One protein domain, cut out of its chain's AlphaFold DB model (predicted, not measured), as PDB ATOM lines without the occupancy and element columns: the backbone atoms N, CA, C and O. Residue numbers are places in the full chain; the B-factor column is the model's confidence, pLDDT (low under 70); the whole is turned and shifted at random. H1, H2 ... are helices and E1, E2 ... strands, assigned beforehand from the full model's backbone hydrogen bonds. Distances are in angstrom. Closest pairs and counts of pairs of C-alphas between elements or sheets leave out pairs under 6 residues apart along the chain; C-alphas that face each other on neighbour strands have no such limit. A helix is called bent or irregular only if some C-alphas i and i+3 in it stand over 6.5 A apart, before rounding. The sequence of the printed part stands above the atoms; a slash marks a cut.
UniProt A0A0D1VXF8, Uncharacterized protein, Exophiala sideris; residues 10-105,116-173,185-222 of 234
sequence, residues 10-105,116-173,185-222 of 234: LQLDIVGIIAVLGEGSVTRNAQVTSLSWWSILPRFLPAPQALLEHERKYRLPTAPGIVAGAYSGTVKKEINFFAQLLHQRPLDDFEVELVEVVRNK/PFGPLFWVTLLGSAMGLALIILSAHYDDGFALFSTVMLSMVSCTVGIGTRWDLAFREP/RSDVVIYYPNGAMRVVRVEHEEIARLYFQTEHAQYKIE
ATOM      1  N   LEU A  10     146.296 135.084 152.731       66.00
ATOM      2  CA  LEU A  10     145.352 136.156 153.055       66.00
ATOM      3  C   LEU A  10     143.957 135.897 152.447       66.00
ATOM      4  O   LEU A  10     142.945 136.176 153.081       66.00
ATOM      5  N   GLN A  11     143.897 135.325 151.238       67.56
ATOM      6  CA  GLN A  11     142.640 134.989 150.560       67.56
ATOM      7  C   GLN A  11     141.837 133.908 151.303       67.56
ATOM      8  O   GLN A  11     140.620 134.033 151.425       67.56
ATOM      9  N   LEU A  12     142.499 132.867 151.822       69.94
ATOM     10  CA  LEU A  12     141.835 131.788 152.567       69.94
ATOM     11  C   LEU A  12     141.275 132.262 153.917       69.94
ATOM     12  O   LEU A  12     140.177 131.859 154.300       69.94
ATOM     13  N   ASP A  13     141.990 133.155 154.605       75.12
ATOM     14  CA  ASP A  13     141.576 133.682 155.911       75.12
ATOM     15  C   ASP A  13     140.375 134.643 155.786       75.12
ATOM     16  O   ASP A  13     139.400 134.554 156.533       75.12
ATOM     17  N   ILE A  14     140.366 135.496 154.751       80.25
ATOM     18  CA  ILE A  14     139.249 136.416 154.469       80.25
ATOM     19  C   ILE A  14     137.947 135.661 154.171       80.25
ATOM     20  O   ILE A  14     136.889 136.058 154.660       80.25
ATOM     21  N   VAL A  15     137.997 134.570 153.398       77.25
ATOM     22  CA  VAL A  15     136.797 133.768 153.094       77.25
ATOM     23  C   VAL A  15     136.230 133.134 154.366       77.25
ATOM     24  O   VAL A  15     135.015 133.159 154.566       77.25
ATOM     25  N   GLY A  16     137.096 132.641 155.257       78.69
ATOM     26  CA  GLY A  16     136.687 132.127 156.565       78.69
ATOM     27  C   GLY A  16     136.006 133.193 157.429       78.69
ATOM     28  O   GLY A  16     134.919 132.960 157.958       78.69
ATOM     29  N   ILE A  17     136.588 134.394 157.511       83.12
ATOM     30  CA  ILE A  17     136.027 135.512 158.288       83.12
ATOM     31  C   ILE A  17     134.673 135.961 157.720       83.12
ATOM     32  O   ILE A  17     133.733 136.179 158.486       83.12
ATOM     33  N   ILE A  18     134.538 136.070 156.393       81.94
ATOM     34  CA  ILE A  18     133.270 136.444 155.744       81.94
ATOM     35  C   ILE A  18     132.196 135.382 155.994       81.94
ATOM     36  O   ILE A  18     131.042 135.742 156.227       81.94
ATOM     37  N   ALA A  19     132.555 134.096 155.986       80.81
ATOM     38  CA  ALA A  19     131.617 133.018 156.273       80.81
ATOM     39  C   ALA A  19     131.095 133.092 157.717       80.81
ATOM     40  O   ALA A  19     129.883 133.123 157.921       80.81
ATOM     41  N   VAL A  20     131.989 133.226 158.705       81.31
ATOM     42  CA  VAL A  20     131.618 133.332 160.130       81.31
ATOM     43  C   VAL A  20     130.805 134.601 160.406       81.31
ATOM     44  O   VAL A  20     129.793 134.573 161.109       81.31
ATOM     45  N   LEU A  21     131.204 135.733 159.822       83.75
ATOM     46  CA  LEU A  21     130.477 136.995 159.956       83.75
ATOM     47  C   LEU A  21     129.109 136.932 159.263       83.75
ATOM     48  O   LEU A  21     128.117 137.444 159.787       83.75
ATOM     49  N   GLY A  22     129.043 136.268 158.109       80.19
ATOM     50  CA  GLY A  22     127.815 135.993 157.377       80.19
ATOM     51  C   GLY A  22     126.847 135.133 158.186       80.19
ATOM     52  O   GLY A  22     125.682 135.502 158.321       80.19
ATOM     53  N   GLU A  23     127.327 134.048 158.791       80.62
ATOM     54  CA  GLU A  23     126.550 133.186 159.686       80.62
ATOM     55  C   GLU A  23     125.986 133.969 160.881       80.62
ATOM     56  O   GLU A  23     124.777 133.964 161.127       80.62
ATOM     57  N   GLY A  24     126.830 134.741 161.572       77.12
ATOM     58  CA  GLY A  24     126.408 135.578 162.701       77.12
ATOM     59  C   GLY A  24     125.420 136.693 162.324       77.12
ATOM     60  O   GLY A  24     124.638 137.151 163.161       77.12
ATOM     61  N   SER A  25     125.440 137.150 161.070       77.75
ATOM     62  CA  SER A  25     124.490 138.140 160.551       77.75
ATOM     63  C   SER A  25     123.152 137.505 160.157       77.75
ATOM     64  O   SER A  25     122.085 138.057 160.447       77.75
ATOM     65  N   VAL A  26     123.190 136.317 159.543       77.06
ATOM     66  CA  VAL A  26     121.996 135.570 159.123       77.06
ATOM     67  C   VAL A  26     121.203 135.074 160.335       77.06
ATOM     68  O   VAL A  26     119.987 135.257 160.357       77.06
ATOM     69  N   THR A  27     121.863 134.541 161.367       76.88
ATOM     70  CA  THR A  27     121.209 134.073 162.609       76.88
ATOM     71  C   THR A  27     120.466 135.192 163.339       76.88
ATOM     72  O   THR A  27     119.301 135.031 163.707       76.88
ATOM     73  N   ARG A  28     121.079 136.375 163.487       72.75
ATOM     74  CA  ARG A  28     120.438 137.531 164.143       72.75
ATOM     75  C   ARG A  28     119.209 138.044 163.403       72.75
ATOM     76  O   ARG A  28     118.250 138.477 164.033       72.75
ATOM     77  N   ASN A  29     119.226 137.983 162.075       73.56
ATOM     78  CA  ASN A  29     118.135 138.481 161.239       73.56
ATOM     79  C   ASN A  29     117.158 137.379 160.798       73.56
ATOM     80  O   ASN A  29     116.229 137.655 160.035       73.56
ATOM     81  N   ALA A  30     117.330 136.143 161.276       72.88
ATOM     82  CA  ALA A  30     116.551 134.977 160.868       72.88
ATOM     83  C   ALA A  30     115.044 135.163 161.098       72.88
ATOM     84  O   ALA A  30     114.241 134.907 160.198       72.88
ATOM     85  N   GLN A  31     114.660 135.671 162.275       72.38
ATOM     86  CA  GLN A  31     113.257 135.879 162.652       72.38
ATOM     87  C   GLN A  31     112.580 136.917 161.749       72.38
ATOM     88  O   GLN A  31     111.526 136.640 161.179       72.38
ATOM     89  N   VAL A  32     113.220 138.075 161.554       68.75
ATOM     90  CA  VAL A  32     112.706 139.173 160.715       68.75
ATOM     91  C   VAL A  32     112.659 138.770 159.244       68.75
ATOM     92  O   VAL A  32     111.717 139.107 158.529       68.75
ATOM     93  N   THR A  33     113.653 138.010 158.788       70.19
ATOM     94  CA  THR A  33     113.701 137.563 157.398       70.19
ATOM     95  C   THR A  33     112.609 136.547 157.096       70.19
ATOM     96  O   THR A  33     111.933 136.658 156.078       70.19
ATOM     97  N   SER A  34     112.362 135.626 158.024       68.94
ATOM     98  CA  SER A  34     111.360 134.569 157.865       68.94
ATOM     99  C   SER A  34     109.903 135.066 157.920       68.94
ATOM    100  O   SER A  34     108.996 134.329 157.531       68.94
ATOM    101  N   LEU A  35     109.676 136.319 158.343       70.00
ATOM    102  CA  LEU A  35     108.384 137.016 158.238       70.00
ATOM    103  C   LEU A  35     108.094 137.528 156.820       70.00
ATOM    104  O   LEU A  35     106.937 137.700 156.437       70.00
ATOM    105  N   SER A  36     109.136 137.819 156.038       71.56
ATOM    106  CA  SER A  36     108.981 138.385 154.701       71.56
ATOM    107  C   SER A  36     108.697 137.292 153.679       71.56
ATOM    108  O   SER A  36     109.433 136.310 153.570       71.56
ATOM    109  N   TRP A  37     107.676 137.493 152.843       68.12
ATOM    110  CA  TRP A  37     107.405 136.595 151.715       68.12
ATOM    111  C   TRP A  37     108.593 136.518 150.739       68.12
ATOM    112  O   TRP A  37     108.864 135.465 150.162       68.12
ATOM    113  N   TRP A  38     109.375 137.593 150.633       68.81
ATOM    114  CA  TRP A  38     110.552 137.670 149.770       68.81
ATOM    115  C   TRP A  38     111.710 136.759 150.205       68.81
ATOM    116  O   TRP A  38     112.653 136.573 149.442       68.81
ATOM    117  N   SER A  39     111.637 136.141 151.390       64.62
ATOM    118  CA  SER A  39     112.640 135.173 151.853       64.62
ATOM    119  C   SER A  39     112.581 133.819 151.134       64.62
ATOM    120  O   SER A  39     113.494 133.015 151.310       64.62
ATOM    121  N   ILE A  40     111.536 133.555 150.341       67.62
ATOM    122  CA  ILE A  40     111.422 132.344 149.508       67.62
ATOM    123  C   ILE A  40     112.243 132.482 148.214       67.62
ATOM    124  O   ILE A  40     112.551 131.491 147.559       67.62
ATOM    125  N   LEU A  41     112.618 133.711 147.841       72.62
ATOM    126  CA  LEU A  41     113.357 133.967 146.613       72.62
ATOM    127  C   LEU A  41     114.740 133.283 146.661       72.62
ATOM    128  O   LEU A  41     115.448 133.430 147.664       72.62
ATOM    129  N   PRO A  42     115.157 132.578 145.593       60.88
ATOM    130  CA  PRO A  42     116.495 132.008 145.511       60.88
ATOM    131  C   PRO A  42     117.559 133.110 145.600       60.88
ATOM    132  O   PRO A  42     117.620 134.008 144.752       60.88
ATOM    133  N   ARG A  43     118.395 133.053 146.641       71.56
ATOM    134  CA  ARG A  43     119.499 133.992 146.878       71.56
ATOM    135  C   ARG A  43     120.705 133.266 147.470       71.56
ATOM    136  O   ARG A  43     120.554 132.278 148.182       71.56
ATOM    137  N   PHE A  44     121.899 133.794 147.221       65.56
ATOM    138  CA  PHE A  44     123.103 133.351 147.921       65.56
ATOM    139  C   PHE A  44     123.064 133.849 149.366       65.56
ATOM    140  O   PHE A  44     123.292 135.027 149.637       65.56
ATOM    141  N   LEU A  45     122.755 132.951 150.298       68.88
ATOM    142  CA  LEU A  45     122.973 133.183 151.720       68.88
ATOM    143  C   LEU A  45     124.324 132.576 152.112       68.88
ATOM    144  O   LEU A  45     124.550 131.410 151.800       68.88
ATOM    145  N   PRO A  46     125.202 133.318 152.811       57.44
ATOM    146  CA  PRO A  46     126.526 132.823 153.190       57.44
ATOM    147  C   PRO A  46     126.471 131.608 154.136       57.44
ATOM    148  O   PRO A  46     127.435 130.857 154.201       57.44
ATOM    149  N   ALA A  47     125.341 131.370 154.816       59.91
ATOM    150  CA  ALA A  47     125.113 130.184 155.643       59.91
ATOM    151  C   ALA A  47     123.603 129.873 155.770       59.91
ATOM    152  O   ALA A  47     122.958 130.318 156.721       59.91
ATOM    153  N   PRO A  48     122.992 129.124 154.831       59.25
ATOM    154  CA  PRO A  48     121.573 128.770 154.928       59.25
ATOM    155  C   PRO A  48     121.297 127.785 156.076       59.25
ATOM    156  O   PRO A  48     120.208 127.800 156.641       59.25
ATOM    157  N   GLN A  49     122.298 126.988 156.469       65.88
ATOM    158  CA  GLN A  49     122.218 126.049 157.597       65.88
ATOM    159  C   GLN A  49     121.985 126.767 158.932       65.88
ATOM    160  O   GLN A  49     121.344 126.227 159.823       65.88
ATOM    161  N   ALA A  50     122.435 128.017 159.050       61.69
ATOM    162  CA  ALA A  50     122.277 128.827 160.252       61.69
ATOM    163  C   ALA A  50     120.807 129.173 160.562       61.69
ATOM    164  O   ALA A  50     120.470 129.569 161.672       61.69
ATOM    165  N   LEU A  51     119.924 129.036 159.569       65.56
ATOM    166  CA  LEU A  51     118.478 129.197 159.725       65.56
ATOM    167  C   LEU A  51     117.786 127.902 160.186       65.56
ATOM    168  O   LEU A  51     116.615 127.939 160.558       65.56
ATOM    169  N   LEU A  52     118.502 126.775 160.179       66.56
ATOM    170  CA  LEU A  52     118.069 125.481 160.702       66.56
ATOM    171  C   LEU A  52     118.561 125.326 162.150       66.56
ATOM    172  O   LEU A  52     119.272 124.381 162.486       66.56
ATOM    173  N   GLU A  53     118.215 126.285 163.014       66.06
ATOM    174  CA  GLU A  53     118.453 126.139 164.453       66.06
ATOM    175  C   GLU A  53     117.719 124.880 164.962       66.06
ATOM    176  O   GLU A  53     116.551 124.648 164.638       66.06
ATOM    177  N   HIS A  54     118.411 124.069 165.770       59.75
ATOM    178  CA  HIS A  54     117.887 122.822 166.346       59.75
ATOM    179  C   HIS A  54     116.648 123.046 167.226       59.75
ATOM    180  O   HIS A  54     115.845 122.133 167.413       59.75
ATOM    181  N   GLU A  55     116.476 124.265 167.741       65.50
ATOM    182  CA  GLU A  55     115.293 124.684 168.474       65.50
ATOM    183  C   GLU A  55     114.648 125.880 167.779       65.50
ATOM    184  O   GLU A  55     115.226 126.958 167.627       65.50
ATOM    185  N   ARG A  56     113.404 125.685 167.356       68.75
ATOM    186  CA  ARG A  56     112.625 126.730 166.712       68.75
ATOM    187  C   ARG A  56     112.142 127.727 167.763       68.75
ATOM    188  O   ARG A  56     111.443 127.359 168.701       68.75
ATOM    189  N   LYS A  57     112.450 129.012 167.588       72.56
ATOM    190  CA  LYS A  57     111.977 130.062 168.506       72.56
ATOM    191  C   LYS A  57     110.467 130.252 168.347       72.56
ATOM    192  O   LYS A  57     110.009 130.761 167.325       72.56
ATOM    193  N   TYR A  58     109.697 129.852 169.358       73.00
ATOM    194  CA  TYR A  58     108.232 129.986 169.387       73.00
ATOM    195  C   TYR A  58     107.745 131.330 169.932       73.00
ATOM    196  O   TYR A  58     106.558 131.651 169.828       73.00
ATOM    197  N   ARG A  59     108.648 132.114 170.525       76.69
ATOM    198  CA  ARG A  59     108.361 133.430 171.091       76.69
ATOM    199  C   ARG A  59     109.328 134.471 170.553       76.69
ATOM    200  O   ARG A  59     110.484 134.168 170.249       76.69
ATOM    201  N   LEU A  60     108.822 135.691 170.427       81.44
ATOM    202  CA  LEU A  60     109.644 136.856 170.126       81.44
ATOM    203  C   LEU A  60     110.524 137.212 171.335       81.44
ATOM    204  O   LEU A  60     110.154 136.887 172.467       81.44
ATOM    205  N   PRO A  61     111.699 137.826 171.109       81.12
ATOM    206  CA  PRO A  61     112.607 138.179 172.191       81.12
ATOM    207  C   PRO A  61     111.926 139.168 173.142       81.12
ATOM    208  O   PRO A  61     111.425 140.205 172.712       81.12
ATOM    209  N   THR A  62     111.892 138.832 174.428       85.00
ATOM    210  CA  THR A  62     111.361 139.694 175.487       85.00
ATOM    211  C   THR A  62     112.495 140.437 176.187       85.00
ATOM    212  O   THR A  62     113.646 139.993 176.189       85.00
ATOM    213  N   ALA A  63     112.175 141.591 176.771       86.94
ATOM    214  CA  ALA A  63     113.117 142.373 177.565       86.94
ATOM    215  C   ALA A  63     112.846 142.177 179.069       86.94
ATOM    216  O   ALA A  63     111.693 141.987 179.474       86.94
ATOM    217  N   PRO A  64     113.885 142.224 179.921       89.81
ATOM    218  CA  PRO A  64     113.699 142.131 181.362       89.81
ATOM    219  C   PRO A  64     112.984 143.381 181.889       89.81
ATOM    220  O   PRO A  64     113.333 144.504 181.530       89.81
ATOM    221  N   GLY A  65     111.990 143.185 182.752       90.00
ATOM    222  CA  GLY A  65     111.215 144.255 183.382       90.00
ATOM    223  C   GLY A  65     109.836 143.769 183.816       90.00
ATOM    224  O   GLY A  65     109.426 142.666 183.469       90.00
ATOM    225  N   ILE A  66     109.120 144.571 184.597       92.69
ATOM    226  CA  ILE A  66     107.813 144.210 185.154       92.69
ATOM    227  C   ILE A  66     106.747 145.111 184.542       92.69
ATOM    228  O   ILE A  66     106.833 146.328 184.632       92.69
ATOM    229  N   VAL A  67     105.715 144.517 183.954       92.88
ATOM    230  CA  VAL A  67     104.539 145.219 183.437       92.88
ATOM    231  C   VAL A  67     103.376 144.971 184.391       92.88
ATOM    232  O   VAL A  67     103.009 143.823 184.632       92.88
ATOM    233  N   ALA A  68     102.791 146.032 184.937       92.81
ATOM    234  CA  ALA A  68     101.684 145.973 185.883       92.81
ATOM    235  C   ALA A  68     100.510 146.834 185.400       92.81
ATOM    236  O   ALA A  68     100.687 147.986 185.012       92.81
ATOM    237  N   GLY A  69      99.298 146.289 185.419       91.12
ATOM    238  CA  GLY A  69      98.081 147.035 185.100       91.12
ATOM    239  C   GLY A  69      97.599 147.781 186.335       91.12
ATOM    240  O   GLY A  69      97.287 147.137 187.334       91.12
ATOM    241  N   ALA A  70      97.496 149.108 186.262       87.44
ATOM    242  CA  ALA A  70      97.129 149.949 187.402       87.44
ATOM    243  C   ALA A  70      95.738 149.600 187.957       87.44
ATOM    244  O   ALA A  70      95.557 149.510 189.166       87.44
ATOM    245  N   TYR A  71      94.774 149.346 187.066       84.94
ATOM    246  CA  TYR A  71      93.388 149.025 187.437       84.94
ATOM    247  C   TYR A  71      93.078 147.526 187.384       84.94
ATOM    248  O   TYR A  71      92.225 147.039 188.118       84.94
ATOM    249  N   SER A  72      93.763 146.778 186.513       80.31
ATOM    250  CA  SER A  72      93.510 145.346 186.319       80.31
ATOM    251  C   SER A  72      94.187 144.464 187.373       80.31
ATOM    252  O   SER A  72      93.797 143.307 187.506       80.31
ATOM    253  N   GLY A  73      95.234 144.946 188.052       82.38
ATOM    254  CA  GLY A  73      96.040 144.127 188.965       82.38
ATOM    255  C   GLY A  73      96.848 143.018 188.275       82.38
ATOM    256  O   GLY A  73      97.538 142.252 188.942       82.38
ATOM    257  N   THR A  74      96.789 142.921 186.942       86.56
ATOM    258  CA  THR A  74      97.587 141.967 186.167       86.56
ATOM    259  C   THR A  74      99.051 142.376 186.232       86.56
ATOM    260  O   THR A  74      99.389 143.507 185.890       86.56
ATOM    261  N   VAL A  75      99.924 141.455 186.638       90.81
ATOM    262  CA  VAL A  75     101.374 141.675 186.695       90.81
ATOM    263  C   VAL A  75     102.079 140.618 185.860       90.81
ATOM    264  O   VAL A  75     101.816 139.422 185.989       90.81
ATOM    265  N   LYS A  76     103.010 141.061 185.021       91.12
ATOM    266  CA  LYS A  76     103.868 140.222 184.192       91.12
ATOM    267  C   LYS A  76     105.323 140.601 184.437       91.12
ATOM    268  O   LYS A  76     105.658 141.775 184.440       91.12
ATOM    269  N   LYS A  77     106.190 139.611 184.652       90.62
ATOM    270  CA  LYS A  77     107.611 139.812 185.009       90.62
ATOM    271  C   LYS A  77     108.548 139.915 183.797       90.62
ATOM    272  O   LYS A  77     109.752 139.733 183.937       90.62
ATOM    273  N   GLU A  78     107.985 140.148 182.617       90.81
ATOM    274  CA  GLU A  78     108.726 140.345 181.374       90.81
ATOM    275  C   GLU A  78     108.044 141.430 180.535       90.81
ATOM    276  O   GLU A  78     106.813 141.550 180.532       90.81
ATOM    277  N   ILE A  79     108.848 142.201 179.805       90.12
ATOM    278  CA  ILE A  79     108.375 143.178 178.829       90.12
ATOM    279  C   ILE A  79     108.256 142.466 177.481       90.12
ATOM    280  O   ILE A  79     109.231 141.938 176.943       90.12
ATOM    281  N   ASN A  80     107.044 142.459 176.933       88.75
ATOM    282  CA  ASN A  80     106.771 141.885 175.620       88.75
ATOM    283  C   ASN A  80     107.479 142.656 174.497       88.75
ATOM    284  O   ASN A  80     107.680 143.869 174.594       88.75
ATOM    285  N   PHE A  81     107.777 141.964 173.399       83.81
ATOM    286  CA  PHE A  81     108.418 142.555 172.224       83.81
ATOM    287  C   PHE A  81     107.629 143.750 171.665       83.81
ATOM    288  O   PHE A  81     108.212 144.777 171.324       83.81
ATOM    289  N   PHE A  82     106.297 143.686 171.665       81.25
ATOM    290  CA  PHE A  82     105.431 144.799 171.284       81.25
ATOM    291  C   PHE A  82     105.677 146.058 172.126       81.25
ATOM    292  O   PHE A  82     105.786 147.157 171.582       81.25
ATOM    293  N   ALA A  83     105.800 145.910 173.448       85.81
ATOM    294  CA  ALA A  83     106.047 147.044 174.334       85.81
ATOM    295  C   ALA A  83     107.415 147.687 174.053       85.81
ATOM    296  O   ALA A  83     107.546 148.906 174.137       85.81
ATOM    297  N   GLN A  84     108.405 146.883 173.654       86.19
ATOM    298  CA  GLN A  84     109.715 147.364 173.216       86.19
ATOM    299  C   GLN A  84     109.656 148.064 171.849       86.19
ATOM    300  O   GLN A  84     110.307 149.086 171.650       86.19
ATOM    301  N   LEU A  85     108.861 147.546 170.908       83.75
ATOM    302  CA  LEU A  85     108.712 148.139 169.578       83.75
ATOM    303  C   LEU A  85     107.983 149.486 169.623       83.75
ATOM    304  O   LEU A  85     108.325 150.399 168.868       83.75
ATOM    305  N   LEU A  86     106.969 149.592 170.485       85.44
ATOM    306  CA  LEU A  86     106.199 150.815 170.671       85.44
ATOM    307  C   LEU A  86     107.024 151.884 171.394       85.44
ATOM    308  O   LEU A  86     106.952 153.056 171.030       85.44
ATOM    309  N   HIS A  87     107.850 151.476 172.359       86.88
ATOM    310  CA  HIS A  87     108.691 152.385 173.127       86.88
ATOM    311  C   HIS A  87     110.180 152.201 172.816       86.88
ATOM    312  O   HIS A  87     110.929 151.599 173.582       86.88
ATOM    313  N   GLN A  88     110.614 152.754 171.681       78.56
ATOM    314  CA  GLN A  88     111.971 152.555 171.148       78.56
ATOM    315  C   GLN A  88     113.070 153.272 171.940       78.56
ATOM    316  O   GLN A  88     114.238 152.897 171.841       78.56
ATOM    317  N   ARG A  89     112.720 154.309 172.707       84.75
ATOM    318  CA  ARG A  89     113.687 155.061 173.506       84.75
ATOM    319  C   ARG A  89     113.980 154.310 174.815       84.75
ATOM    320  O   ARG A  89     113.040 154.136 175.606       84.75
ATOM    321  N   PRO A  90     115.240 153.893 175.065       82.69
ATOM    322  CA  PRO A  90     115.646 153.443 176.392       82.69
ATOM    323  C   PRO A  90     115.575 154.626 177.365       82.69
ATOM    324  O   PRO A  90     115.913 155.748 176.985       82.69
ATOM    325  N   LEU A  91     115.091 154.380 178.581       87.62
ATOM    326  CA  LEU A  91     115.102 155.379 179.651       87.62
ATOM    327  C   LEU A  91     116.464 155.374 180.339       87.62
ATOM    328  O   LEU A  91     117.061 154.305 180.499       87.62
ATOM    329  N   ASP A  92     116.890 156.548 180.790       90.44
ATOM    330  CA  ASP A  92     118.047 156.687 181.664       90.44
ATOM    331  C   ASP A  92     117.739 156.139 183.070       90.44
ATOM    332  O   ASP A  92     116.589 155.860 183.433       90.44
ATOM    333  N   ASP A  93     118.781 155.941 183.873       92.12
ATOM    334  CA  ASP A  93     118.648 155.367 185.212       92.12
ATOM    335  C   ASP A  93     117.732 156.226 186.095       92.12
ATOM    336  O   ASP A  93     117.916 157.437 186.226       92.12
ATOM    337  N   PHE A  94     116.741 155.579 186.719       91.44
ATOM    338  CA  PHE A  94     115.713 156.218 187.557       91.44
ATOM    339  C   PHE A  94     114.856 157.294 186.859       91.44
ATOM    340  O   PHE A  94     114.174 158.070 187.532       91.44
ATOM    341  N   GLU A  95     114.838 157.342 185.524       93.50
ATOM    342  CA  GLU A  95     113.965 158.250 184.777       93.50
ATOM    343  C   GLU A  95     112.500 157.786 184.860       93.50
ATOM    344  O   GLU A  95     112.187 156.591 184.789       93.50
ATOM    345  N   VAL A  96     111.585 158.749 185.011       92.94
ATOM    346  CA  VAL A  96     110.140 158.503 185.008       92.94
ATOM    347  C   VAL A  96     109.514 159.180 183.800       92.94
ATOM    348  O   VAL A  96     109.539 160.404 183.689       92.94
ATOM    349  N   GLU A  97     108.907 158.390 182.917       92.75
ATOM    350  CA  GLU A  97     108.247 158.898 181.715       92.75
ATOM    351  C   GLU A  97     106.748 158.587 181.730       92.75
ATOM    352  O   GLU A  97     106.329 157.450 181.961       92.75
ATOM    353  N   LEU A  98     105.932 159.602 181.442       92.31
ATOM    354  CA  LEU A  98     104.499 159.451 181.207       92.31
ATOM    355  C   LEU A  98     104.235 159.514 179.700       92.31
ATOM    356  O   LEU A  98     104.453 160.551 179.078       92.31
ATOM    357  N   VAL A  99     103.725 158.423 179.130       90.94
ATOM    358  CA  VAL A  99     103.412 158.316 177.699       90.94
ATOM    359  C   VAL A  99     101.919 158.076 177.523       90.94
ATOM    360  O   VAL A  99     101.357 157.175 178.142       90.94
ATOM    361  N   GLU A 100     101.268 158.852 176.661       89.81
ATOM    362  CA  GLU A 100      99.874 158.627 176.281       89.81
ATOM    363  C   GLU A 100      99.805 157.897 174.937       89.81
ATOM    364  O   GLU A 100     100.383 158.336 173.943       89.81
ATOM    365  N   VAL A 101      99.106 156.759 174.912       86.75
ATOM    366  CA  VAL A 101      98.958 155.926 173.715       86.75
ATOM    367  C   VAL A 101      97.514 155.983 173.235       86.75
ATOM    368  O   VAL A 101      96.592 155.514 173.906       86.75
ATOM    369  N   VAL A 102      97.336 156.530 172.032       83.12
ATOM    370  CA  VAL A 102      96.039 156.692 171.363       83.12
ATOM    371  C   VAL A 102      96.053 155.931 170.042       83.12
ATOM    372  O   VAL A 102      97.040 155.939 169.303       83.12
ATOM    373  N   ARG A 103      94.941 155.265 169.717       76.56
ATOM    374  CA  ARG A 103      94.794 154.579 168.430       76.56
ATOM    375  C   ARG A 103      94.561 155.598 167.321       76.56
ATOM    376  O   ARG A 103      93.571 156.327 167.342       76.56
ATOM    377  N   ASN A 104      95.409 155.577 166.295       80.31
ATOM    378  CA  ASN A 104      95.130 156.322 165.074       80.31
ATOM    379  C   ASN A 104      93.951 155.668 164.319       80.31
ATOM    380  O   ASN A 104      94.047 154.523 163.875       80.31
ATOM    381  N   LYS A 105      92.836 156.400 164.183       71.12
ATOM    382  CA  LYS A 105      91.597 155.942 163.525       71.12
ATOM    383  C   LYS A 105      91.721 155.830 162.000       71.12
ATOM    384  O   LYS A 105      90.884 155.187 161.371       71.12
ATOM    385  N   PRO A 116     105.881 145.259 153.530       65.06
ATOM    386  CA  PRO A 116     106.204 144.435 152.363       65.06
ATOM    387  C   PRO A 116     107.388 144.981 151.551       65.06
ATOM    388  O   PRO A 116     108.099 144.205 150.918       65.06
ATOM    389  N   PHE A 117     107.634 146.294 151.616       69.25
ATOM    390  CA  PHE A 117     108.724 146.993 150.928       69.25
ATOM    391  C   PHE A 117     109.684 147.657 151.930       69.25
ATOM    392  O   PHE A 117     109.795 148.878 151.999       69.25
ATOM    393  N   GLY A 118     110.337 146.846 152.765       76.56
ATOM    394  CA  GLY A 118     111.393 147.304 153.677       76.56
ATOM    395  C   GLY A 118     112.805 147.195 153.079       76.56
ATOM    396  O   GLY A 118     112.976 146.610 152.012       76.56
ATOM    397  N   PRO A 119     113.851 147.660 153.789       78.69
ATOM    398  CA  PRO A 119     115.256 147.471 153.392       78.69
ATOM    399  C   PRO A 119     115.614 146.008 153.098       78.69
ATOM    400  O   PRO A 119     116.415 145.712 152.217       78.69
ATOM    401  N   LEU A 120     114.951 145.081 153.790       74.06
ATOM    402  CA  LEU A 120     115.107 143.648 153.584       74.06
ATOM    403  C   LEU A 120     114.757 143.208 152.150       74.06
ATOM    404  O   LEU A 120     115.424 142.322 151.626       74.06
ATOM    405  N   PHE A 121     113.769 143.847 151.509       80.50
ATOM    406  CA  PHE A 121     113.410 143.582 150.112       80.50
ATOM    407  C   PHE A 121     114.582 143.888 149.169       80.50
ATOM    408  O   PHE A 121     114.919 143.077 148.306       80.50
ATOM    409  N   TRP A 122     115.254 145.021 149.380       82.12
ATOM    410  CA  TRP A 122     116.418 145.415 148.587       82.12
ATOM    411  C   TRP A 122     117.592 144.458 148.773       82.12
ATOM    412  O   TRP A 122     118.240 144.090 147.797       82.12
ATOM    413  N   VAL A 123     117.822 143.985 150.000       81.56
ATOM    414  CA  VAL A 123     118.860 142.982 150.281       81.56
ATOM    415  C   VAL A 123     118.539 141.648 149.599       81.56
ATOM    416  O   VAL A 123     119.428 141.030 149.013       81.56
ATOM    417  N   THR A 124     117.276 141.203 149.616       79.06
ATOM    418  CA  THR A 124     116.863 139.992 148.883       79.06
ATOM    419  C   THR A 124     117.004 140.150 147.373       79.06
ATOM    420  O   THR A 124     117.482 139.226 146.717       79.06
ATOM    421  N   LEU A 125     116.648 141.316 146.828       84.81
ATOM    422  CA  LEU A 125     116.757 141.601 145.401       84.81
ATOM    423  C   LEU A 125     118.220 141.617 144.950       84.81
ATOM    424  O   LEU A 125     118.561 140.967 143.967       84.81
ATOM    425  N   LEU A 126     119.093 142.292 145.703       86.00
ATOM    426  CA  LEU A 126     120.526 142.347 145.422       86.00
ATOM    427  C   LEU A 126     121.165 140.953 145.483       86.00
ATOM    428  O   LEU A 126     121.919 140.582 144.586       86.00
ATOM    429  N   GLY A 127     120.831 140.156 146.503       82.19
ATOM    430  CA  GLY A 127     121.339 138.788 146.640       82.19
ATOM    431  C   GLY A 127     120.862 137.852 145.524       82.19
ATOM    432  O   GLY A 127     121.613 136.985 145.082       82.19
ATOM    433  N   SER A 128     119.635 138.043 145.035       84.38
ATOM    434  CA  SER A 128     119.111 137.285 143.896       84.38
ATOM    435  C   SER A 128     119.744 137.724 142.573       84.38
ATOM    436  O   SER A 128     120.154 136.877 141.782       84.38
ATOM    437  N   ALA A 129     119.931 139.032 142.368       88.88
ATOM    438  CA  ALA A 129     120.635 139.571 141.205       88.88
ATOM    439  C   ALA A 129     122.088 139.074 141.135       88.88
ATOM    440  O   ALA A 129     122.544 138.666 140.070       88.88
ATOM    441  N   MET A 130     122.792 139.033 142.273       85.56
ATOM    442  CA  MET A 130     124.139 138.461 142.358       85.56
ATOM    443  C   MET A 130     124.144 136.963 142.020       85.56
ATOM    444  O   MET A 130     125.017 136.499 141.292       85.56
ATOM    445  N   GLY A 131     123.146 136.208 142.489       85.38
ATOM    446  CA  GLY A 131     123.006 134.793 142.137       85.38
ATOM    447  C   GLY A 131     122.800 134.569 140.639       85.38
ATOM    448  O   GLY A 131     123.451 133.707 140.056       85.38
ATOM    449  N   LEU A 132     121.959 135.384 139.997       87.31
ATOM    450  CA  LEU A 132     121.772 135.346 138.543       87.31
ATOM    451  C   LEU A 132     123.052 135.722 137.792       87.31
ATOM    452  O   LEU A 132     123.401 135.055 136.820       87.31
ATOM    453  N   ALA A 133     123.777 136.742 138.257       89.44
ATOM    454  CA  ALA A 133     125.048 137.140 137.664       89.44
ATOM    455  C   ALA A 133     126.077 136.000 137.708       89.44
ATOM    456  O   ALA A 133     126.729 135.743 136.701       89.44
ATOM    457  N   LEU A 134     126.177 135.273 138.827       86.38
ATOM    458  CA  LEU A 134     127.068 134.115 138.949       86.38
ATOM    459  C   LEU A 134     126.670 132.970 138.011       86.38
ATOM    460  O   LEU A 134     127.548 132.377 137.395       86.38
ATOM    461  N   ILE A 135     125.373 132.695 137.839       87.38
ATOM    462  CA  ILE A 135     124.901 131.680 136.879       87.38
ATOM    463  C   ILE A 135     125.294 132.066 135.449       87.38
ATOM    464  O   ILE A 135     125.828 131.235 134.714       87.38
ATOM    465  N   ILE A 136     125.061 133.324 135.060       90.06
ATOM    466  CA  ILE A 136     125.388 133.830 133.719       90.06
ATOM    467  C   ILE A 136     126.901 133.780 133.482       90.06
ATOM    468  O   ILE A 136     127.347 133.327 132.432       90.06
ATOM    469  N   LEU A 137     127.694 134.211 134.465       88.81
ATOM    470  CA  LEU A 137     129.149 134.221 134.370       88.81
ATOM    471  C   LEU A 137     129.716 132.798 134.294       88.81
ATOM    472  O   LEU A 137     130.588 132.530 133.476       88.81
ATOM    473  N   SER A 138     129.184 131.875 135.096       89.19
ATOM    474  CA  SER A 138     129.585 130.465 135.085       89.19
ATOM    475  C   SER A 138     129.285 129.796 133.747       89.19
ATOM    476  O   SER A 138     130.103 129.023 133.259       89.19
ATOM    477  N   ALA A 139     128.139 130.117 133.140       89.56
ATOM    478  CA  ALA A 139     127.790 129.647 131.803       89.56
ATOM    479  C   ALA A 139     128.682 130.269 130.716       89.56
ATOM    480  O   ALA A 139     128.951 129.623 129.714       89.56
ATOM    481  N   HIS A 140     129.152 131.506 130.905       94.31
ATOM    482  CA  HIS A 140     130.056 132.163 129.960       94.31
ATOM    483  C   HIS A 140     131.483 131.594 129.988       94.31
ATOM    484  O   HIS A 140     132.130 131.545 128.948       94.31
ATOM    485  N   TYR A 141     131.973 131.172 131.158       92.69
ATOM    486  CA  TYR A 141     133.309 130.580 131.325       92.69
ATOM    487  C   TYR A 141     133.335 129.045 131.213       92.69
ATOM    488  O   TYR A 141     134.367 128.445 131.505       92.69
ATOM    489  N   ASP A 142     132.222 128.413 130.821       90.94
ATOM    490  CA  ASP A 142     132.075 126.954 130.701       90.94
ATOM    491  C   ASP A 142     132.456 126.167 131.981       90.94
ATOM    492  O   ASP A 142     132.850 125.000 131.932       90.94
ATOM    493  N   ASP A 143     132.299 126.783 133.160       91.31
ATOM    494  CA  ASP A 143     132.530 126.120 134.446       91.31
ATOM    495  C   ASP A 143     131.252 125.405 134.906       91.31
ATOM    496  O   ASP A 143     130.360 125.978 135.543       91.31
ATOM    497  N   GLY A 144     131.156 124.120 134.565       89.00
ATOM    498  CA  GLY A 144     130.017 123.283 134.939       89.00
ATOM    499  C   GLY A 144     129.905 123.027 136.446       89.00
ATOM    500  O   GLY A 144     128.795 122.867 136.959       89.00
ATOM    501  N   PHE A 145     131.025 123.012 137.178       88.69
ATOM    502  CA  PHE A 145     131.012 122.729 138.614       88.69
ATOM    503  C   PHE A 145     130.502 123.934 139.409       88.69
ATOM    504  O   PHE A 145     129.657 123.780 140.298       88.69
ATOM    505  N   ALA A 146     130.942 125.141 139.045       84.56
ATOM    506  CA  ALA A 146     130.425 126.377 139.627       84.56
ATOM    507  C   ALA A 146     128.926 126.568 139.337       84.56
ATOM    508  O   ALA A 146     128.170 126.962 140.235       84.56
ATOM    509  N   LEU A 147     128.466 126.204 138.134       87.50
ATOM    510  CA  LEU A 147     127.053 126.272 137.761       87.50
ATOM    511  C   LEU A 147     126.214 125.312 138.609       87.50
ATOM    512  O   LEU A 147     125.215 125.721 139.204       87.50
ATOM    513  N   PHE A 148     126.645 124.053 138.724       89.75
ATOM    514  CA  PHE A 148     125.956 123.047 139.532       89.75
ATOM    515  C   PHE A 148     125.866 123.455 141.010       89.75
ATOM    516  O   PHE A 148     124.785 123.413 141.603       89.75
ATOM    517  N   SER A 149     126.982 123.910 141.589       85.62
ATOM    518  CA  SER A 149     127.045 124.387 142.977       85.62
ATOM    519  C   SER A 149     126.074 125.546 143.223       85.62
ATOM    520  O   SER A 149     125.286 125.528 144.173       85.62
ATOM    521  N   THR A 150     126.058 126.520 142.313       85.31
ATOM    522  CA  THR A 150     125.183 127.692 142.396       85.31
ATOM    523  C   THR A 150     123.701 127.309 142.368       85.31
ATOM    524  O   THR A 150     122.905 127.824 143.161       85.31
ATOM    525  N   VAL A 151     123.317 126.375 141.495       85.88
ATOM    526  CA  VAL A 151     121.936 125.878 141.400       85.88
ATOM    527  C   VAL A 151     121.524 125.138 142.675       85.88
ATOM    528  O   VAL A 151     120.443 125.393 143.207       85.88
ATOM    529  N   MET A 152     122.386 124.268 143.208       85.12
ATOM    530  CA  MET A 152     122.116 123.559 144.461       85.12
ATOM    531  C   MET A 152     121.957 124.521 145.642       85.12
ATOM    532  O   MET A 152     120.996 124.405 146.404       85.12
ATOM    533  N   LEU A 153     122.835 125.518 145.776       83.94
ATOM    534  CA  LEU A 153     122.746 126.484 146.873       83.94
ATOM    535  C   LEU A 153     121.486 127.359 146.774       83.94
ATOM    536  O   LEU A 153     120.848 127.662 147.785       83.94
ATOM    537  N   SER A 154     121.089 127.704 145.549       82.12
ATOM    538  CA  SER A 154     119.834 128.395 145.252       82.12
ATOM    539  C   SER A 154     118.610 127.579 145.698       82.12
ATOM    540  O   SER A 154     117.728 128.109 146.385       82.12
ATOM    541  N   MET A 155     118.585 126.270 145.412       82.81
ATOM    542  CA  MET A 155     117.532 125.363 145.892       82.81
ATOM    543  C   MET A 155     117.507 125.260 147.419       82.81
ATOM    544  O   MET A 155     116.434 125.346 148.016       82.81
ATOM    545  N   VAL A 156     118.671 125.131 148.064       82.44
ATOM    546  CA  VAL A 156     118.772 125.092 149.533       82.44
ATOM    547  C   VAL A 156     118.198 126.372 150.147       82.44
ATOM    548  O   VAL A 156     117.396 126.291 151.075       82.44
ATOM    549  N   SER A 157     118.525 127.549 149.601       79.56
ATOM    550  CA  SER A 157     117.966 128.821 150.082       79.56
ATOM    551  C   SER A 157     116.438 128.873 149.973       79.56
ATOM    552  O   SER A 157     115.784 129.383 150.882       79.56
ATOM    553  N   CYS A 158     115.860 128.357 148.884       78.88
ATOM    554  CA  CYS A 158     114.409 128.325 148.694       78.88
ATOM    555  C   CYS A 158     113.730 127.396 149.715       78.88
ATOM    556  O   CYS A 158     112.792 127.804 150.404       78.88
ATOM    557  N   THR A 159     114.252 126.176 149.883       80.38
ATOM    558  CA  THR A 159     113.734 125.189 150.846       80.38
ATOM    559  C   THR A 159     113.781 125.719 152.273       80.38
ATOM    560  O   THR A 159     112.799 125.607 153.008       80.38
ATOM    561  N   VAL A 160     114.889 126.354 152.658       76.19
ATOM    562  CA  VAL A 160     115.030 126.981 153.975       76.19
ATOM    563  C   VAL A 160     114.025 128.121 154.143       76.19
ATOM    564  O   VAL A 160     113.338 128.165 155.157       76.19
ATOM    565  N   GLY A 161     113.848 128.987 153.140       74.88
ATOM    566  CA  GLY A 161     112.856 130.069 153.188       74.88
ATOM    567  C   GLY A 161     111.407 129.582 153.320       74.88
ATOM    568  O   GLY A 161     110.588 130.236 153.967       74.88
ATOM    569  N   ILE A 162     111.078 128.423 152.744       76.12
ATOM    570  CA  ILE A 162     109.777 127.764 152.922       76.12
ATOM    571  C   ILE A 162     109.664 127.175 154.335       76.12
ATOM    572  O   ILE A 162     108.661 127.395 155.016       76.12
ATOM    573  N   GLY A 163     110.701 126.462 154.784       73.25
ATOM    574  CA  GLY A 163     110.763 125.781 156.075       73.25
ATOM    575  C   GLY A 163     110.741 126.724 157.275       73.25
ATOM    576  O   GLY A 163     110.144 126.397 158.297       73.25
ATOM    577  N   THR A 164     111.334 127.911 157.172       73.38
ATOM    578  CA  THR A 164     111.355 128.880 158.275       73.38
ATOM    579  C   THR A 164     110.174 129.834 158.265       73.38
ATOM    580  O   THR A 164     110.018 130.591 159.218       73.38
ATOM    581  N   ARG A 165     109.311 129.794 157.242       77.06
ATOM    582  CA  ARG A 165     108.194 130.731 157.124       77.06
ATOM    583  C   ARG A 165     107.255 130.634 158.322       77.06
ATOM    584  O   ARG A 165     106.632 129.599 158.582       77.06
ATOM    585  N   TRP A 166     107.084 131.768 158.980       73.38
ATOM    586  CA  TRP A 166     106.183 131.912 160.109       73.38
ATOM    587  C   TRP A 166     105.323 133.154 159.977       73.38
ATOM    588  O   TRP A 166     105.603 134.057 159.187       73.38
ATOM    589  N   ASP A 167     104.229 133.137 160.718       72.38
ATOM    590  CA  ASP A 167     103.280 134.222 160.838       72.38
ATOM    591  C   ASP A 167     103.167 134.620 162.309       72.38
ATOM    592  O   ASP A 167     103.245 133.784 163.221       72.38
ATOM    593  N   LEU A 168     103.019 135.916 162.548       72.50
ATOM    594  CA  LEU A 168     102.909 136.448 163.892       72.50
ATOM    595  C   LEU A 168     101.461 136.291 164.354       72.50
ATOM    596  O   LEU A 168     100.564 136.999 163.894       72.50
ATOM    597  N   ALA A 169     101.223 135.396 165.311       67.31
ATOM    598  CA  ALA A 169      99.905 135.196 165.904       67.31
ATOM    599  C   ALA A 169      99.602 136.269 166.957       67.31
ATOM    600  O   ALA A 169      99.329 135.980 168.122       67.31
ATOM    601  N   PHE A 170      99.653 137.531 166.543       67.19
ATOM    602  CA  PHE A 170      99.314 138.676 167.371       67.19
ATOM    603  C   PHE A 170      97.995 139.265 166.887       67.19
ATOM    604  O   PHE A 170      97.937 140.180 166.067       67.19
ATOM    605  N   ARG A 171      96.896 138.662 167.348       63.78
ATOM    606  CA  ARG A 171      95.555 139.188 167.095       63.78
ATOM    607  C   ARG A 171      95.211 140.176 168.190       63.78
ATOM    608  O   ARG A 171      95.186 139.797 169.358       63.78
ATOM    609  N   GLU A 172      94.900 141.401 167.785       65.38
ATOM    610  CA  GLU A 172      94.251 142.361 168.666       65.38
ATOM    611  C   GLU A 172      92.948 141.729 169.191       65.38
ATOM    612  O   GLU A 172      92.162 141.196 168.389       65.38
ATOM    613  N   PRO A 173      92.725 141.706 170.516       64.06
ATOM    614  CA  PRO A 173      91.524 141.115 171.078       64.06
ATOM    615  C   PRO A 173      90.304 141.877 170.554       64.06
ATOM    616  O   PRO A 173      90.086 143.039 170.881       64.06
ATOM    617  N   ARG A 185      89.123 153.212 181.616       73.00
ATOM    618  CA  ARG A 185      90.543 153.410 181.300       73.00
ATOM    619  C   ARG A 185      91.394 152.409 182.084       73.00
ATOM    620  O   ARG A 185      91.151 152.186 183.267       73.00
ATOM    621  N   SER A 186      92.386 151.819 181.419       81.50
ATOM    622  CA  SER A 186      93.294 150.836 182.013       81.50
ATOM    623  C   SER A 186      94.734 151.261 181.759       81.50
ATOM    624  O   SER A 186      95.317 150.943 180.725       81.50
ATOM    625  N   ASP A 187      95.291 152.028 182.694       90.56
ATOM    626  CA  ASP A 187      96.683 152.464 182.623       90.56
ATOM    627  C   ASP A 187      97.633 151.295 182.921       90.56
ATOM    628  O   ASP A 187      97.348 150.418 183.746       90.56
ATOM    629  N   VAL A 188      98.778 151.286 182.240       92.44
ATOM    630  CA  VAL A 188      99.806 150.248 182.360       92.44
ATOM    631  C   VAL A 188     101.093 150.890 182.850       92.44
ATOM    632  O   VAL A 188     101.522 151.915 182.335       92.44
ATOM    633  N   VAL A 189     101.735 150.278 183.832       93.38
ATOM    634  CA  VAL A 189     103.024 150.709 184.360       93.38
ATOM    635  C   VAL A 189     104.081 149.689 183.976       93.38
ATOM    636  O   VAL A 189     103.905 148.492 184.189       93.38
ATOM    637  N   ILE A 190     105.185 150.166 183.417       93.75
ATOM    638  CA  ILE A 190     106.350 149.365 183.060       93.75
ATOM    639  C   ILE A 190     107.495 149.778 183.980       93.75
ATOM    640  O   ILE A 190     107.895 150.939 183.994       93.75
ATOM    641  N   TYR A 191     108.024 148.826 184.733       93.38
ATOM    642  CA  TYR A 191     109.213 148.982 185.558       93.38
ATOM    643  C   TYR A 191     110.392 148.303 184.880       93.38
ATOM    644  O   TYR A 191     110.344 147.107 184.573       93.38
ATOM    645  N   TYR A 192     111.459 149.060 184.669       93.25
ATOM    646  CA  TYR A 192     112.693 148.559 184.090       93.25
ATOM    647  C   TYR A 192     113.694 148.158 185.190       93.25
ATOM    648  O   TYR A 192     113.649 148.696 186.299       93.25
ATOM    649  N   PRO A 193     114.624 147.224 184.914       90.50
ATOM    650  CA  PRO A 193     115.623 146.784 185.893       90.50
ATOM    651  C   PRO A 193     116.585 147.884 186.364       90.50
ATOM    652  O   PRO A 193     117.150 147.766 187.444       90.50
ATOM    653  N   ASN A 194     116.765 148.948 185.578       90.50
ATOM    654  CA  ASN A 194     117.600 150.107 185.910       90.50
ATOM    655  C   ASN A 194     116.913 151.112 186.859       90.50
ATOM    656  O   ASN A 194     117.385 152.230 187.037       90.50
ATOM    657  N   GLY A 195     115.767 150.746 187.438       89.94
ATOM    658  CA  GLY A 195     114.987 151.623 188.312       89.94
ATOM    659  C   GLY A 195     114.150 152.663 187.567       89.94
ATOM    660  O   GLY A 195     113.429 153.419 188.215       89.94
ATOM    661  N   ALA A 196     114.205 152.693 186.232       92.81
ATOM    662  CA  ALA A 196     113.359 153.561 185.429       92.81
ATOM    663  C   ALA A 196     111.913 153.046 185.391       92.81
ATOM    664  O   ALA A 196     111.645 151.837 185.430       92.81
ATOM    665  N   MET A 197     110.962 153.969 185.284       93.44
ATOM    666  CA  MET A 197     109.533 153.666 185.306       93.44
ATOM    667  C   MET A 197     108.823 154.407 184.178       93.44
ATOM    668  O   MET A 197     108.894 155.626 184.070       93.44
ATOM    669  N   ARG A 198     108.076 153.677 183.352       93.38
ATOM    670  CA  ARG A 198     107.238 154.261 182.303       93.38
ATOM    671  C   ARG A 198     105.771 154.016 182.619       93.38
ATOM    672  O   ARG A 198     105.320 152.872 182.669       93.38
ATOM    673  N   VAL A 199     105.020 155.093 182.812       93.56
ATOM    674  CA  VAL A 199     103.565 155.051 182.986       93.56
ATOM    675  C   VAL A 199     102.927 155.283 181.629       93.56
ATOM    676  O   VAL A 199     103.069 156.343 181.026       93.56
ATOM    677  N   VAL A 200     102.226 154.275 181.135       92.75
ATOM    678  CA  VAL A 200     101.491 154.324 179.880       92.75
ATOM    679  C   VAL A 200     100.029 154.608 180.191       92.75
ATOM    680  O   VAL A 200      99.312 153.755 180.718       92.75
ATOM    681  N   ARG A 201      99.582 155.812 179.838       91.50
ATOM    682  CA  ARG A 201      98.169 156.171 179.854       91.50
ATOM    683  C   ARG A 201      97.509 155.633 178.598       91.50
ATOM    684  O   ARG A 201      97.925 155.960 177.484       91.50
ATOM    685  N   VAL A 202      96.478 154.819 178.781       86.56
ATOM    686  CA  VAL A 202      95.809 154.135 177.675       86.56
ATOM    687  C   VAL A 202      94.339 154.530 177.638       86.56
ATOM    688  O   VAL A 202      93.619 154.415 178.628       86.56
ATOM    689  N   GLU A 203      93.870 154.978 176.473       80.81
ATOM    690  CA  GLU A 203      92.477 155.407 176.304       80.81
ATOM    691  C   GLU A 203      91.488 154.225 176.344       80.81
ATOM    692  O   GLU A 203      90.388 154.362 176.870       80.81
ATOM    693  N   HIS A 204      91.891 153.058 175.825       78.06
ATOM    694  CA  HIS A 204      91.040 151.873 175.674       78.06
ATOM    695  C   HIS A 204      91.698 150.619 176.270       78.06
ATOM    696  O   HIS A 204      92.863 150.332 175.997       78.06
ATOM    697  N   GLU A 205      90.937 149.795 176.994       79.06
ATOM    698  CA  GLU A 205      91.447 148.540 177.576       79.06
ATOM    699  C   GLU A 205      91.979 147.550 176.516       79.06
ATOM    700  O   GLU A 205      92.897 146.780 176.796       79.06
ATOM    701  N   GLU A 206      91.455 147.601 175.281       78.75
ATOM    702  CA  GLU A 206      91.945 146.809 174.138       78.75
ATOM    703  C   GLU A 206      93.468 146.944 173.973       78.75
ATOM    704  O   GLU A 206      94.167 145.943 173.836       78.75
ATOM    705  N   ILE A 207      93.979 148.176 174.073       81.00
ATOM    706  CA  ILE A 207      95.402 148.498 173.925       81.00
ATOM    707  C   ILE A 207      96.179 148.077 175.177       81.00
ATOM    708  O   ILE A 207      97.279 147.541 175.066       81.00
ATOM    709  N   ALA A 208      95.605 148.250 176.371       84.50
ATOM    710  CA  ALA A 208      96.241 147.838 177.623       84.50
ATOM    711  C   ALA A 208      96.500 146.322 177.647       84.50
ATOM    712  O   ALA A 208      97.567 145.874 178.059       84.50
ATOM    713  N   ARG A 209      95.563 145.520 177.121       83.25
ATOM    714  CA  ARG A 209      95.712 144.059 177.000       83.25
ATOM    715  C   ARG A 209      96.855 143.641 176.074       83.25
ATOM    716  O   ARG A 209      97.476 142.609 176.332       83.25
ATOM    717  N   LEU A 210      97.185 144.445 175.059       84.44
ATOM    718  CA  LEU A 210      98.321 144.174 174.165       84.44
ATOM    719  C   LEU A 210      99.655 144.155 174.924       84.44
ATOM    720  O   LEU A 210     100.543 143.386 174.568       84.44
ATOM    721  N   TYR A 211      99.785 144.928 176.009       87.50
ATOM    722  CA  TYR A 211     100.986 144.912 176.848       87.50
ATOM    723  C   TYR A 211     101.168 143.598 177.619       87.50
ATOM    724  O   TYR A 211     102.302 143.242 177.933       87.50
ATOM    725  N   PHE A 212     100.094 142.847 177.880       86.69
ATOM    726  CA  PHE A 212     100.142 141.580 178.622       86.69
ATOM    727  C   PHE A 212     100.162 140.344 177.712       86.69
ATOM    728  O   PHE A 212     100.695 139.298 178.100       86.69
ATOM    729  N   GLN A 213      99.629 140.456 176.492       84.06
ATOM    730  CA  GLN A 213      99.522 139.355 175.534       84.06
ATOM    731  C   GLN A 213     100.898 138.795 175.155       84.06
ATOM    732  O   GLN A 213     101.823 139.541 174.846       84.06
ATOM    733  N   THR A 214     101.059 137.474 175.206       78.75
ATOM    734  CA  THR A 214     102.282 136.804 174.750       78.75
ATOM    735  C   THR A 214     102.263 136.652 173.236       78.75
ATOM    736  O   THR A 214     101.300 136.146 172.661       78.75
ATOM    737  N   GLU A 215     103.341 137.076 172.589       76.69
ATOM    738  CA  GLU A 215     103.516 136.937 171.147       76.69
ATOM    739  C   GLU A 215     104.035 135.539 170.810       76.69
ATOM    740  O   GLU A 215     105.097 135.123 171.278       76.69
ATOM    741  N   HIS A 216     103.274 134.815 169.991       74.88
ATOM    742  CA  HIS A 216     103.630 133.480 169.528       74.88
ATOM    743  C   HIS A 216     103.932 133.497 168.028       74.88
ATOM    744  O   HIS A 216     103.165 134.047 167.232       74.88
ATOM    745  N   ALA A 217     105.041 132.867 167.647       72.62
ATOM    746  CA  ALA A 217     105.374 132.598 166.256       72.62
ATOM    747  C   ALA A 217     104.652 131.318 165.810       72.62
ATOM    748  O   ALA A 217     104.960 130.229 166.295       72.62
ATOM    749  N   GLN A 218     103.681 131.447 164.902       73.44
ATOM    750  CA  GLN A 218     103.006 130.307 164.282       73.44
ATOM    751  C   GLN A 218     103.690 129.985 162.960       73.44
ATOM    752  O   GLN A 218     103.624 130.746 161.998       73.44
ATOM    753  N   TYR A 219     104.370 128.851 162.899       71.25
ATOM    754  CA  TYR A 219     105.049 128.427 161.684       71.25
ATOM    755  C   TYR A 219     104.072 127.726 160.745       71.25
ATOM    756  O   TYR A 219     103.258 126.923 161.185       71.25
ATOM    757  N   LYS A 220     104.158 128.003 159.437       69.75
ATOM    758  CA  LYS A 220     103.227 127.409 158.456       69.75
ATOM    759  C   LYS A 220     103.431 125.911 158.261       69.75
ATOM    760  O   LYS A 220     102.509 125.213 157.859       69.75
ATOM    761  N   ILE A 221     104.650 125.446 158.511       67.44
ATOM    762  CA  ILE A 221     105.010 124.034 158.483       67.44
ATOM    763  C   ILE A 221     105.237 123.631 159.932       67.44
ATOM    764  O   ILE A 221     106.300 123.890 160.503       67.44
ATOM    765  N   GLU A 222     104.203 123.068 160.541       63.78
ATOM    766  CA  GLU A 222     104.274 122.418 161.842       63.78
ATOM    767  C   GLU A 222     104.722 120.972 161.601       63.78
ATOM    768  O   GLU A 222     104.080 120.228 160.858       63.78
TER     769      GLU A 222
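What this domain is: This is residues 10 to 105, 116 to 173 and 185 to 222 of the 234 residues of an uncharacterized protein of Exophiala sideris (UniProt A0A0D1VXF8). Two lobes make an elongated whole: one holds the long helical hairpin H5 and H6 with H2, H3 and H1, whose residues 10 to 17 stick out free, and the other holds a strongly twisted five-stranded sheet with H7 over E5 and H4 grazing it. The small pair E4 and E7 lies between the lobes. The printed part has 192 residues, with seven named helices and seven named strands in the order H1 H2 H3 E1 E2 H4 E3 H5 H6 E4 E5 E6 H7 E7. The large sheet, E2 E1 E5 E6 E3, is mixed; the class is mixed, helices and strands. The whole is loose, with a radius of gyration of the C-alphas of 22.0 A and spans of 72 by 37 by 32 A.

Where its parts are: Find C-alpha 10 at (145.352, 136.156, 153.055); from there H1, residues 10 to 35, runs 37.3 A. It is irregular, with C-alphas 28 and 31 7.5 A apart, and has a kink of 58 degrees near residue 29. Next come H2, residues 37 to 40; H3, 48 to 51; E1, 63 to 69, 17.5 A; E2, 75 to 79; H4, 81 to 86; and E3, 96 to 101, 16.1 A. Find C-alpha 119 at (115.256, 147.471, 153.392), where H5, residues 119 to 140, begins its 31.7 A; H6, 144 to 163, is 28.7 A long. Then look for E4, 166 to 168; E5, 188 to 191; E6, 197 to 202, 15.7 A; H7, 205 to 212; and E7, 217 to 219, ending at C-alpha 219, (105.049, 128.427, 161.684).

How they stand to each other: In the large sheet, look at the antiparallel hairpin E1 and E2, with N 67 and O 76 2.8 A apart, within hydrogen-bond range. E1 is antiparallel to E5 (N 66 and O 191, 2.8 A), E5 and E6 form an antiparallel hairpin (N 190 and O 198, 2.8 A), and E6 is parallel to E3 (N 99 and O 199, 2.9 A). H7 is on this sheet, 8.1 A high, along E5; H4 only grazes it. E4 and E7 are antiparallel, N 167 and O 218 being 2.8 A apart. H5 and H6, a helical hairpin, touch at Ser 138 and Leu 147, C-alphas 5.6 A apart. H6 touches H2 at Gly 161 and Ile 40, C-alphas 4.6 A apart, and H1 touches H3 at Thr 27 and Ala 50, 5.8 A. Every O i to N i+4 pair is within range in H4, H5 and H6, 19 of 22 in H1 and 1 of 4 in H7, with 4 of 5 O i to N i+3; H2 and H3 are too short.

The domain as a whole: C-alphas 71 and 142, the farthest apart, are 72.1 A apart. The gaps across the cuts are 21.7 A from C-alpha 105 to 116 and 16.0 A from 173 to 185. The link H3 to E1 is long. Confidence is under 70 in 33 residues, among them 44 to 56.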